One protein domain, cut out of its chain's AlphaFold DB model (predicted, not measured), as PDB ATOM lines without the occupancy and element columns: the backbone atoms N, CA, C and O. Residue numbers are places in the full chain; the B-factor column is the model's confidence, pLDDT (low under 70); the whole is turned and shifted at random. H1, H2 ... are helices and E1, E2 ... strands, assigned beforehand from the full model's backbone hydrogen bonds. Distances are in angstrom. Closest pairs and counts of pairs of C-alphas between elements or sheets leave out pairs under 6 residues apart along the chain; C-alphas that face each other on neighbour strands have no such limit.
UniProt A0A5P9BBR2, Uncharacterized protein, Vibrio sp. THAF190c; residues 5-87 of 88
ATOM      1  N   MET A   5     -38.125  26.933  29.923       83.69
ATOM      2  CA  MET A   5     -39.011  26.117  29.107       83.69
ATOM      3  C   MET A   5     -40.444  26.346  29.558       83.69
ATOM      4  O   MET A   5     -40.820  26.023  30.687       83.69
ATOM      5  N   PHE A   6     -41.247  26.914  28.674       81.31
ATOM      6  CA  PHE A   6     -42.680  27.011  28.861       81.31
ATOM      7  C   PHE A   6     -43.350  25.809  28.211       81.31
ATOM      8  O   PHE A   6     -43.020  25.432  27.091       81.31
ATOM      9  N   SER A   7     -44.281  25.185  28.917       80.81
ATOM     10  CA  SER A   7     -45.051  24.049  28.420       80.81
ATOM     11  C   SER A   7     -46.522  24.284  28.696       80.81
ATOM     12  O   SER A   7     -46.899  24.727  29.785       80.81
ATOM     13  N   PHE A   8     -47.355  23.988  27.709       78.38
ATOM     14  CA  PHE A   8     -48.773  24.281  27.765       78.38
ATOM     15  C   PHE A   8     -49.601  23.177  27.103       78.38
ATOM     16  O   PHE A   8     -49.142  22.498  26.188       78.38
ATOM     17  N   THR A   9     -50.826  22.975  27.588       72.88
ATOM     18  CA  THR A   9     -51.797  22.034  27.011       72.88
ATOM     19  C   THR A   9     -53.140  22.719  26.781       72.88
ATOM     20  O   THR A   9     -53.681  23.361  27.684       72.88
ATOM     21  N   HIS A  10     -53.706  22.553  25.589       67.81
ATOM     22  CA  HIS A  10     -54.983  23.127  25.175       67.81
ATOM     23  C   HIS A  10     -55.809  22.106  24.381       67.81
ATOM     24  O   HIS A  10     -55.339  21.609  23.366       67.81
ATOM     25  N   TYR A  11     -57.014  21.765  24.859       64.56
ATOM     26  CA  TYR A  11     -57.943  20.795  24.239       64.56
ATOM     27  C   TYR A  11     -57.279  19.542  23.626       64.56
ATOM     28  O   TYR A  11     -57.573  19.154  22.503       64.56
ATOM     29  N   GLY A  12     -56.362  18.904  24.363       63.22
ATOM     30  CA  GLY A  12     -55.666  17.689  23.911       63.22
ATOM     31  C   GLY A  12     -54.387  17.926  23.099       63.22
ATOM     32  O   GLY A  12     -53.645  16.979  22.863       63.22
ATOM     33  N   HIS A  13     -54.069  19.172  22.747       62.00
ATOM     34  CA  HIS A  13     -52.819  19.551  22.093       62.00
ATOM     35  C   HIS A  13     -51.806  20.075  23.113       62.00
ATOM     36  O   HIS A  13     -52.132  20.940  23.927       62.00
ATOM     37  N   ALA A  14     -50.577  19.564  23.068       73.38
ATOM     38  CA  ALA A  14     -49.462  20.042  23.879       73.38
ATOM     39  C   ALA A  14     -48.507  20.888  23.030       73.38
ATOM     40  O   ALA A  14     -48.273  20.578  21.864       73.38
ATOM     41  N   GLY A  15     -47.945  21.934  23.626       74.81
ATOM     42  CA  GLY A  15     -46.921  22.771  23.015       74.81
ATOM     43  C   GLY A  15     -45.860  23.177  24.030       74.81
ATOM     44  O   GLY A  15     -46.094  23.164  25.244       74.81
ATOM     45  N   SER A  16     -44.681  23.534  23.531       80.12
ATOM     46  CA  SER A  16     -43.580  24.022  24.354       80.12
ATOM     47  C   SER A  16     -42.805  25.122  23.650       80.12
ATOM     48  O   SER A  16     -42.583  25.035  22.447       80.12
ATOM     49  N   LEU A  17     -42.353  26.102  24.422       80.69
ATOM     50  CA  LEU A  17     -41.507  27.206  23.988       80.69
ATOM     51  C   LEU A  17     -40.210  27.171  24.796       80.69
ATOM     52  O   LEU A  17     -40.247  27.076  26.026       80.69
ATOM     53  N   THR A  18     -39.074  27.256  24.108       83.56
ATOM     54  CA  THR A  18     -37.753  27.293  24.744       83.56
ATOM     55  C   THR A  18     -37.185  28.697  24.627       83.56
ATOM     56  O   THR A  18     -36.954  29.189  23.533       83.56
ATOM     57  N   ILE A  19     -36.938  29.337  25.764       83.75
ATOM     58  CA  ILE A  19     -36.460  30.714  25.843       83.75
ATOM     59  C   ILE A  19     -35.011  30.675  26.309       83.75
ATOM     60  O   ILE A  19     -34.705  30.280  27.437       83.75
ATOM     61  N   SER A  20     -34.122  31.081  25.413       83.25
ATOM     62  CA  SER A  20     -32.673  31.108  25.608       83.25
ATOM     63  C   SER A  20     -32.102  32.513  25.810       83.25
ATOM     64  O   SER A  20     -30.932  32.636  26.170       83.25
ATOM     65  N   ASP A  21     -32.894  33.564  25.572       84.62
ATOM     66  CA  ASP A  21     -32.461  34.949  25.769       84.62
ATOM     67  C   ASP A  21     -32.238  35.236  27.270       84.62
ATOM     68  O   ASP A  21     -33.182  35.120  28.059       84.62
ATOM     69  N   PRO A  22     -31.019  35.633  27.688       83.38
ATOM     70  CA  PRO A  22     -30.693  35.823  29.101       83.38
ATOM     71  C   PRO A  22     -31.555  36.871  29.814       83.38
ATOM     72  O   PRO A  22     -31.893  36.678  30.981       83.38
ATOM     73  N   LYS A  23     -31.943  37.959  29.131       86.31
ATOM     74  CA  LYS A  23     -32.757  39.032  29.723       86.31
ATOM     75  C   LYS A  23     -34.197  38.570  29.926       86.31
ATOM     76  O   LYS A  23     -34.811  38.878  30.949       86.31
ATOM     77  N   LEU A  24     -34.741  37.822  28.966       83.88
ATOM     78  CA  LEU A  24     -36.069  37.224  29.092       83.88
ATOM     79  C   LEU A  24     -36.097  36.150  30.180       83.88
ATOM     80  O   LEU A  24     -37.038  36.121  30.972       83.88
ATOM     81  N   VAL A  25     -35.060  35.316  30.265       84.44
ATOM     82  CA  VAL A  25     -34.930  34.307  31.322       84.44
ATOM     83  C   VAL A  25     -34.868  34.957  32.706       84.44
ATOM     84  O   VAL A  25     -35.600  34.534  33.598       84.44
ATOM     85  N   GLU A  26     -34.077  36.018  32.885       87.50
ATOM     86  CA  GLU A  26     -34.005  36.759  34.154       87.50
ATOM     87  C   GLU A  26     -35.361  37.374  34.533       87.50
ATOM     88  O   GLU A  26     -35.816  37.264  35.676       87.50
ATOM     89  N   LYS A  27     -36.066  37.964  33.558       87.19
ATOM     90  CA  LYS A  27     -37.413  38.507  33.766       87.19
ATOM     91  C   LYS A  27     -38.401  37.418  34.186       87.19
ATOM     92  O   LYS A  27     -39.148  37.615  35.142       87.19
ATOM     93  N   ILE A  28     -38.389  36.268  33.515       86.00
ATOM     94  CA  ILE A  28     -39.232  35.112  33.853       86.00
ATOM     95  C   ILE A  28     -38.930  34.620  35.264       86.00
ATOM     96  O   ILE A  28     -39.855  34.407  36.044       86.00
ATOM     97  N   GLN A  29     -37.653  34.494  35.618       84.50
ATOM     98  CA  GLN A  29     -37.243  34.074  36.952       84.50
ATOM     99  C   GLN A  29     -37.734  35.042  38.028       84.50
ATOM    100  O   GLN A  29     -38.279  34.613  39.043       84.50
ATOM    101  N   LYS A  30     -37.639  36.352  37.790       88.62
ATOM    102  CA  LYS A  30     -38.193  37.357  38.704       88.62
ATOM    103  C   LYS A  30     -39.704  37.191  38.890       88.62
ATOM    104  O   LYS A  30     -40.185  37.255  40.017       88.62
ATOM    105  N   LEU A  31     -40.450  36.948  37.812       85.50
ATOM    106  CA  LEU A  31     -41.900  36.728  37.883       85.50
ATOM    107  C   LEU A  31     -42.258  35.425  38.605       85.50
ATOM    108  O   LEU A  31     -43.238  35.397  39.347       85.50
ATOM    109  N   ILE A  32     -41.449  34.374  38.435       83.12
ATOM    110  CA  ILE A  32     -41.576  33.118  39.183       83.12
ATOM    111  C   ILE A  32     -41.376  33.369  40.679       83.12
ATOM    112  O   ILE A  32     -42.242  33.009  41.475       83.12
ATOM    113  N   ASN A  33     -40.292  34.055  41.046       84.31
ATOM    114  CA  ASN A  33     -39.949  34.356  42.438       84.31
ATOM    115  C   ASN A  33     -40.993  35.243  43.126       84.31
ATOM    116  O   ASN A  33     -41.248  35.087  44.317       84.31
ATOM    117  N   LEU A  34     -41.620  36.154  42.379       86.19
ATOM    118  CA  LEU A  34     -42.697  37.016  42.873       86.19
ATOM    119  C   LEU A  34     -44.085  36.354  42.813       86.19
ATOM    120  O   LEU A  34     -45.063  36.951  43.256       86.19
ATOM    121  N   GLY A  35     -44.205  35.146  42.250       80.25
ATOM    122  CA  GLY A  35     -45.487  34.455  42.092       80.25
ATOM    123  C   GLY A  35     -46.466  35.146  41.131       80.25
ATOM    124  O   GLY A  35     -47.673  34.908  41.209       80.25
ATOM    125  N   LEU A  36     -45.975  35.988  40.216       83.44
ATOM    126  CA  LEU A  36     -46.783  36.808  39.305       83.44
ATOM    127  C   LEU A  36     -47.252  35.999  38.087       83.44
ATOM    128  O   LEU A  36     -46.760  36.144  36.969       83.44
ATOM    129  N   ARG A  37     -48.240  35.129  38.317       80.25
ATOM    130  CA  ARG A  37     -48.748  34.169  37.318       80.25
ATOM    131  C   ARG A  37     -49.339  34.832  36.070       80.25
ATOM    132  O   ARG A  37     -49.091  34.349  34.971       80.25
ATOM    133  N   ILE A  38     -50.101  35.918  36.229       77.50
ATOM    134  CA  ILE A  38     -50.792  36.594  35.113       77.50
ATOM    135  C   ILE A  38     -49.786  37.281  34.188       77.50
ATOM    136  O   ILE A  38     -49.850  37.119  32.974       77.50
ATOM    137  N   GLU A  39     -48.828  38.017  34.750       79.88
ATOM    138  CA  GLU A  39     -47.783  38.684  33.965       79.88
ATOM    139  C   GLU A  39     -46.895  37.673  33.241       79.88
ATOM    140  O   GLU A  39     -46.585  37.847  32.061       79.88
ATOM    141  N   LEU A  40     -46.536  36.589  33.936       82.00
ATOM    142  CA  LEU A  40     -45.772  35.499  33.351       82.00
ATOM    143  C   LEU A  40     -46.534  34.860  32.185       82.00
ATOM    144  O   LEU A  40     -45.964  34.680  31.115       82.00
ATOM    145  N   TYR A  41     -47.830  34.590  32.358       79.75
ATOM    146  CA  TYR A  41     -48.688  34.072  31.297       79.75
ATOM    147  C   TYR A  41     -48.718  34.996  30.076       79.75
ATOM    148  O   TYR A  41     -48.443  34.547  28.968       79.75
ATOM    149  N   SER A  42     -48.987  36.288  30.272       79.31
ATOM    150  CA  SER A  42     -49.081  37.257  29.176       79.31
ATOM    151  C   SER A  42     -47.792  37.346  28.361       79.31
ATOM    152  O   SER A  42     -47.849  37.358  27.135       79.31
ATOM    153  N   ILE A  43     -46.625  37.359  29.014       82.62
ATOM    154  CA  ILE A  43     -45.330  37.387  28.317       82.62
ATOM    155  C   ILE A  43     -45.128  36.124  27.481       82.62
ATOM    156  O   ILE A  43     -44.679  36.205  26.344       82.62
ATOM    157  N   LEU A  44     -45.463  34.959  28.027       80.50
ATOM    158  CA  LEU A  44     -45.252  33.683  27.346       80.50
ATOM    159  C   LEU A  44     -46.197  33.495  26.169       80.50
ATOM    160  O   LEU A  44     -45.781  32.983  25.134       80.50
ATOM    161  N   ILE A  45     -47.442  33.950  26.307       75.88
ATOM    162  CA  ILE A  45     -48.373  34.009  25.186       75.88
ATOM    163  C   ILE A  45     -47.822  34.952  24.122       75.88
ATOM    164  O   ILE A  45     -47.692  34.524  22.988       75.88
ATOM    165  N   LEU A  46     -47.407  36.176  24.467       78.06
ATOM    166  CA  LEU A  46     -46.819  37.107  23.494       78.06
ATOM    167  C   LEU A  46     -45.608  36.515  22.758       78.06
ATOM    168  O   LEU A  46     -45.516  36.675  21.548       78.06
ATOM    169  N   LEU A  47     -44.725  35.793  23.449       78.69
ATOM    170  CA  LEU A  47     -43.590  35.115  22.812       78.69
ATOM    171  C   LEU A  47     -44.038  33.991  21.867       78.69
ATOM    172  O   LEU A  47     -43.504  33.871  20.770       78.69
ATOM    173  N   LEU A  48     -45.046  33.202  22.251       73.44
ATOM    174  CA  LEU A  48     -45.649  32.206  21.359       73.44
ATOM    175  C   LEU A  48     -46.306  32.844  20.130       73.44
ATOM    176  O   LEU A  48     -46.320  32.239  19.060       73.44
ATOM    177  N   LEU A  49     -46.884  34.037  20.280       70.75
ATOM    178  CA  LEU A  49     -47.445  34.798  19.166       70.75
ATOM    179  C   LEU A  49     -46.344  35.313  18.241       70.75
ATOM    180  O   LEU A  49     -46.486  35.201  17.026       70.75
ATOM    181  N   ASP A  50     -45.257  35.842  18.795       69.19
ATOM    182  CA  ASP A  50     -44.139  36.391  18.027       69.19
ATOM    183  C   ASP A  50     -43.389  35.301  17.243       69.19
ATOM    184  O   ASP A  50     -43.181  35.450  16.040       69.19
ATOM    185  N   GLU A  51     -43.106  34.144  17.860       64.56
ATOM    186  CA  GLU A  51     -42.523  32.992  17.151       64.56
ATOM    187  C   GLU A  51     -43.421  32.500  16.007       64.56
ATOM    188  O   GLU A  51     -42.932  32.145  14.937       64.56
ATOM    189  N   GLN A  52     -44.745  32.494  16.195       59.78
ATOM    190  CA  GLN A  52     -45.678  32.129  15.123       59.78
ATOM    191  C   GLN A  52     -45.743  33.198  14.032       59.78
ATOM    192  O   GLN A  52     -45.873  32.844  12.867       59.78
ATOM    193  N   THR A  53     -45.616  34.478  14.385       53.88
ATOM    194  CA  THR A  53     -45.600  35.582  13.415       53.88
ATOM    195  C   THR A  53     -44.332  35.533  12.559       53.88
ATOM    196  O   THR A  53     -44.413  35.701  11.348       53.88
ATOM    197  N   GLN A  54     -43.177  35.199  13.147       51.66
ATOM    198  CA  GLN A  54     -41.939  34.953  12.392       51.66
ATOM    199  C   GLN A  54     -41.975  33.649  11.578       51.66
ATOM    200  O   GLN A  54     -41.326  33.554  10.540       51.66
ATOM    201  N   CYS A  55     -42.723  32.637  12.027       46.94
ATOM    202  CA  CYS A  55     -42.848  31.353  11.334       46.94
ATOM    203  C   CYS A  55     -43.958  31.336  10.260       46.94
ATOM    204  O   CYS A  55     -43.965  30.446   9.407       46.94
ATOM    205  N   GLN A  56     -44.907  32.278  10.287       44.59
ATOM    206  CA  GLN A  56     -46.042  32.347   9.365       44.59
ATOM    207  C   GLN A  56     -46.251  33.762   8.824       44.59
ATOM    208  O   GLN A  56     -47.194  34.460   9.187       44.59
ATOM    209  N   ASP A  57     -45.445  34.116   7.831       40.84
ATOM    210  CA  ASP A  57     -45.631  35.281   6.957       40.84
ATOM    211  C   ASP A  57     -46.862  35.144   6.018       40.84
ATOM    212  O   ASP A  57     -46.870  35.668   4.908       40.84
ATOM    213  N   ASN A  58     -47.897  34.364   6.382       39.56
ATOM    214  CA  ASN A  58     -48.950  34.007   5.420       39.56
ATOM    215  C   ASN A  58     -50.387  33.846   5.932       39.56
ATOM    216  O   ASN A  58     -51.266  33.561   5.125       39.56
ATOM    217  N   GLU A  59     -50.695  34.057   7.214       44.66
ATOM    218  CA  GLU A  59     -52.103  34.080   7.636       44.66
ATOM    219  C   GLU A  59     -52.369  35.179   8.663       44.66
ATOM    220  O   GLU A  59     -51.927  35.120   9.806       44.66
ATOM    221  N   ASN A  60     -53.147  36.169   8.221       45.28
ATOM    222  CA  ASN A  60     -53.674  37.337   8.932       45.28
ATOM    223  C   ASN A  60     -54.557  36.944  10.145       45.28
ATOM    224  O   ASN A  60     -55.760  37.214  10.184       45.28
ATOM    225  N   ARG A  61     -54.002  36.244  11.139       51.47
ATOM    226  CA  ARG A  61     -54.727  35.843  12.350       51.47
ATOM    227  C   ARG A  61     -54.601  36.945  13.396       51.47
ATOM    228  O   ARG A  61     -53.519  37.242  13.890       51.47
ATOM    229  N   SER A  62     -55.737  37.549  13.736       50.41
ATOM    230  CA  SER A  62     -55.850  38.558  14.794       50.41
ATOM    231  C   SER A  62     -55.299  38.028  16.128       50.41
ATOM    232  O   SER A  62     -55.575  36.889  16.510       50.41
ATOM    233  N   LEU A  63     -54.581  38.881  16.871       46.75
ATOM    234  CA  LEU A  63     -54.110  38.644  18.247       46.75
ATOM    235  C   LEU A  63     -55.196  38.018  19.140       46.75
ATOM    236  O   LEU A  63     -54.899  37.159  19.967       46.75
ATOM    237  N   ILE A  64     -56.462  38.392  18.935       49.34
ATOM    238  CA  ILE A  64     -57.616  37.870  19.680       49.34
ATOM    239  C   ILE A  64     -57.834  36.380  19.380       49.34
ATOM    240  O   ILE A  64     -57.979  35.590  20.307       49.34
ATOM    241  N   GLN A  65     -57.771  35.968  18.111       52.16
ATOM    242  CA  GLN A  65     -57.950  34.567  17.707       52.16
ATOM    243  C   GLN A  65     -56.810  33.678  18.192       52.16
ATOM    244  O   GLN A  65     -57.029  32.525  18.555       52.16
ATOM    245  N   LEU A  66     -55.585  34.203  18.221       53.28
ATOM    246  CA  LEU A  66     -54.464  33.461  18.777       53.28
ATOM    247  C   LEU A  66     -54.570  33.364  20.307       53.28
ATOM    248  O   LEU A  66     -54.338  32.296  20.863       53.28
ATOM    249  N   THR A  67     -55.016  34.423  20.988       54.47
ATOM    250  CA  THR A  67     -55.281  34.391  22.439       54.47
ATOM    251  C   THR A  67     -56.403  33.399  22.788       54.47
ATOM    252  O   THR A  67     -56.308  32.688  23.786       54.47
ATOM    253  N   GLU A  68     -57.431  33.274  21.943       60.38
ATOM    254  CA  GLU A  68     -58.469  32.240  22.068       60.38
ATOM    255  C   GLU A  68     -57.950  30.827  21.757       60.38
ATOM    256  O   GLU A  68     -58.274  29.891  22.490       60.38
ATOM    257  N   LYS A  69     -57.099  30.670  20.729       58.72
ATOM    258  CA  LYS A  69     -56.410  29.409  20.378       58.72
ATOM    259  C   LYS A  69     -55.478  28.929  21.492       58.72
ATOM    260  O   LYS A  69     -55.249  27.732  21.635       58.72
ATOM    261  N   TYR A  70     -54.939  29.850  22.281       59.00
ATOM    262  CA  TYR A  70     -54.112  29.547  23.439       59.00
ATOM    263  C   TYR A  70     -54.880  29.728  24.750       59.00
ATOM    264  O   TYR A  70     -54.271  30.105  25.741       59.00
ATOM    265  N   LYS A  71     -56.191  29.441  24.819       62.56
ATOM    266  CA  LYS A  71     -56.919  29.298  26.101       62.56
ATOM    267  C   LYS A  71     -56.371  28.107  26.903       62.56
ATOM    268  O   LYS A  71     -56.989  27.049  26.990       62.56
ATOM    269  N   VAL A  72     -55.157  28.220  27.423       61.72
ATOM    270  CA  VAL A  72     -54.411  27.082  27.951       61.72
ATOM    271  C   VAL A  72     -55.134  26.496  29.166       61.72
ATOM    272  O   VAL A  72     -55.432  27.206  30.118       61.72
ATOM    273  N   ASN A  73     -55.387  25.185  29.142       61.66
ATOM    274  CA  ASN A  73     -56.010  24.462  30.254       61.66
ATOM    275  C   ASN A  73     -54.988  24.164  31.367       61.66
ATOM    276  O   ASN A  73     -55.300  24.230  32.547       61.66
ATOM    277  N   LYS A  74     -53.744  23.844  30.989       71.50
ATOM    278  CA  LYS A  74     -52.620  23.634  31.914       71.50
ATOM    279  C   LYS A  74     -51.366  24.285  31.360       71.50
ATOM    280  O   LYS A  74     -50.956  23.944  30.251       71.50
ATOM    281  N   ALA A  75     -50.760  25.197  32.115       77.31
ATOM    282  CA  ALA A  75     -49.543  25.891  31.701       77.31
ATOM    283  C   ALA A  75     -48.510  25.903  32.834       77.31
ATOM    284  O   ALA A  75     -48.846  26.151  33.994       77.31
ATOM    285  N   SER A  76     -47.248  25.649  32.502       80.12
ATOM    286  CA  SER A  76     -46.147  25.664  33.462       80.12
ATOM    287  C   SER A  76     -44.869  26.188  32.839       80.12
ATOM    288  O   SER A  76     -44.582  25.904  31.677       80.12
ATOM    289  N   VAL A  77     -44.071  26.881  33.639       81.19
ATOM    290  CA  VAL A  77     -42.731  27.328  33.263       81.19
ATOM    291  C   VAL A  77     -41.730  26.614  34.135       81.19
ATOM    292  O   VAL A  77     -41.888  26.607  35.354       81.19
ATOM    293  N   ARG A  78     -40.702  26.045  33.514       83.19
ATOM    294  CA  ARG A  78     -39.576  25.416  34.188       83.19
ATOM    295  C   ARG A  78     -38.287  26.115  33.792       83.19
ATOM    296  O   ARG A  78     -37.976  26.227  32.610       83.19
ATOM    297  N   LEU A  79     -37.524  26.549  34.777       82.44
ATOM    298  CA  LEU A  79     -36.168  27.036  34.596       82.44
ATOM    299  C   LEU A  79     -35.177  25.874  34.659       82.44
ATOM    300  O   LEU A  79     -35.405  24.860  35.326       82.44
ATOM    301  N   ASN A  80     -34.042  26.030  33.983       82.19
ATOM    302  CA  ASN A  80     -32.976  25.026  33.978       82.19
ATOM    303  C   ASN A  80     -32.356  24.779  35.373       82.19
ATOM    304  O   ASN A  80     -31.763  23.734  35.617       82.19
ATOM    305  N   ASN A  81     -32.522  25.712  36.315       78.50
ATOM    306  CA  ASN A  81     -32.141  25.528  37.721       78.50
ATOM    307  C   ASN A  81     -33.137  24.652  38.518       78.50
ATOM    308  O   ASN A  81     -32.937  24.434  39.708       78.50
ATOM    309  N   GLY A  82     -34.202  24.152  37.879       78.94
ATOM    310  CA  GLY A  82     -35.221  23.300  38.491       78.94
ATOM    311  C   GLY A  82     -36.449  24.049  39.013       78.94
ATOM    312  O   GLY A  82     -37.472  23.404  39.259       78.94
ATOM    313  N   GLU A  83     -36.403  25.380  39.123       79.94
ATOM    314  CA  GLU A  83     -37.554  26.177  39.553       79.94
ATOM    315  C   GLU A  83     -38.705  26.000  38.564       79.94
ATOM    316  O   GLU A  83     -38.534  26.111  37.349       79.94
ATOM    317  N   THR A  84     -39.889  25.683  39.080       80.19
ATOM    318  CA  THR A  84     -41.073  25.453  38.256       80.19
ATOM    319  C   THR A  84     -42.250  26.211  38.836       80.19
ATOM    320  O   THR A  84     -42.582  26.033  40.006       80.19
ATOM    321  N   LEU A  85     -42.925  27.005  38.007       79.00
ATOM    322  CA  LEU A  85     -44.181  27.650  38.369       79.00
ATOM    323  C   LEU A  85     -45.310  27.122  37.489       79.00
ATOM    324  O   LEU A  85     -45.267  27.223  36.262       79.00
ATOM    325  N   LYS A  86     -46.341  26.575  38.134       81.31
ATOM    326  CA  LYS A  86     -47.618  26.264  37.488       81.31
ATOM    327  C   LYS A  86     -48.464  27.532  37.448       81.31
ATOM    328  O   LYS A  86     -48.631  28.201  38.467       81.31
ATOM    329  N   ILE A  87     -48.953  27.861  36.263       73.00
ATOM    330  CA  ILE A  87     -49.741  29.066  36.001       73.00
ATOM    331  C   ILE A  87     -51.242  28.746  36.090       73.00
ATOM    332  O   ILE A  87     -51.985  29.575  36.613       73.00
TER     333      ILE A  87
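Overview. This is residues 5 to 87 of the 88 residues of an uncharacterized protein of Vibrio sp. THAF190c (UniProt A0A5P9BBR2). An antiparallel sheet of four strands is a wall with one face covered by a hairpin of two helices, H1 and the longer H2, and the other face bare. A short third helix, H3, is off the sheet, and residues 54 to 60, of which 54 and 55 belong to H2, stick out. The printed part has 83 residues with three named helices and four named strands, in the order E1, E2, H1, H2, H3, E3, E4. The sheet runs E2, E1, E3, E4, and the class is mixed, helices and strands. The whole is compact, with a radius of gyration of the C-alphas of 12.9 A and spans of 37 by 26 by 18 A.

Along the chain. E1, residues 5 to 10, begins at C-alpha 5 at (-39.011, 26.117, 29.107) and is 16.7 A long. E2, residues 13 to 19, is 20.2 A long. H1 is residues 22 to 33, 16.3 A. H2, residues 37 to 55, is 26.8 A long and ends at C-alpha 55 at (-42.848, 31.353, 11.334). H3 is residues 63 to 69. E3, residues 74 to 79, is 17.0 A long. E4, residues 84 to 86, ends at C-alpha 86 at (-47.618, 26.264, 37.488).

Arrangement. E1 and E2 form a hairpin, antiparallel at 161 degrees, with N 8 and O 15 2.9 A apart, within hydrogen-bond range. E1 and E3 are antiparallel at 173 degrees, with N 7 and O 76 within range at 2.9 A. E3 and E4 form a hairpin, antiparallel at 164 degrees, with N 77 and O 85 within range at 2.9 A. H1 and H2 lie on the same face of this sheet, making two layers, helices on one face of a sheet. H2 has a height over the sheet of 9.9 A and runs across the strands, at 89 degrees to E2 on the local plane. H1 has a height of 9.2 A and only just runs across the strands, at 62 degrees to E1 on the local plane. H1, with residues 28 to 32 alone, touches H2, with residues 37 to 40 alone, in a helical hairpin: a shallow tilt of 29 degrees, opposite ways, the closest C-alphas being those of Leu 31 and Leu 40, 6.1 A apart. H3 is not on the sheet. H2, with residues 45 to 49 alone, and H3 only just touch, with 3 pairs of C-alphas within 8 A, the closest those of Leu 49 and Leu 66 at 7.2 A. Their lines are about perpendicular, at 77 degrees. H1 and H3 are apart. In H1, H2 and H3 every O i to N i+4 pair is within hydrogen-bond range.

Size, cuts and confidence. The two C-alphas farthest apart are those of Asn 33 and Asn 58, 38.1 A. The printed part has no cut and no long link; the link from H2 to H3, 7 residues, is short, and the other links are tight. The mean pLDDT of the printed part is 72.1, and residues 10 to 13 and 50 to 73 are under 70.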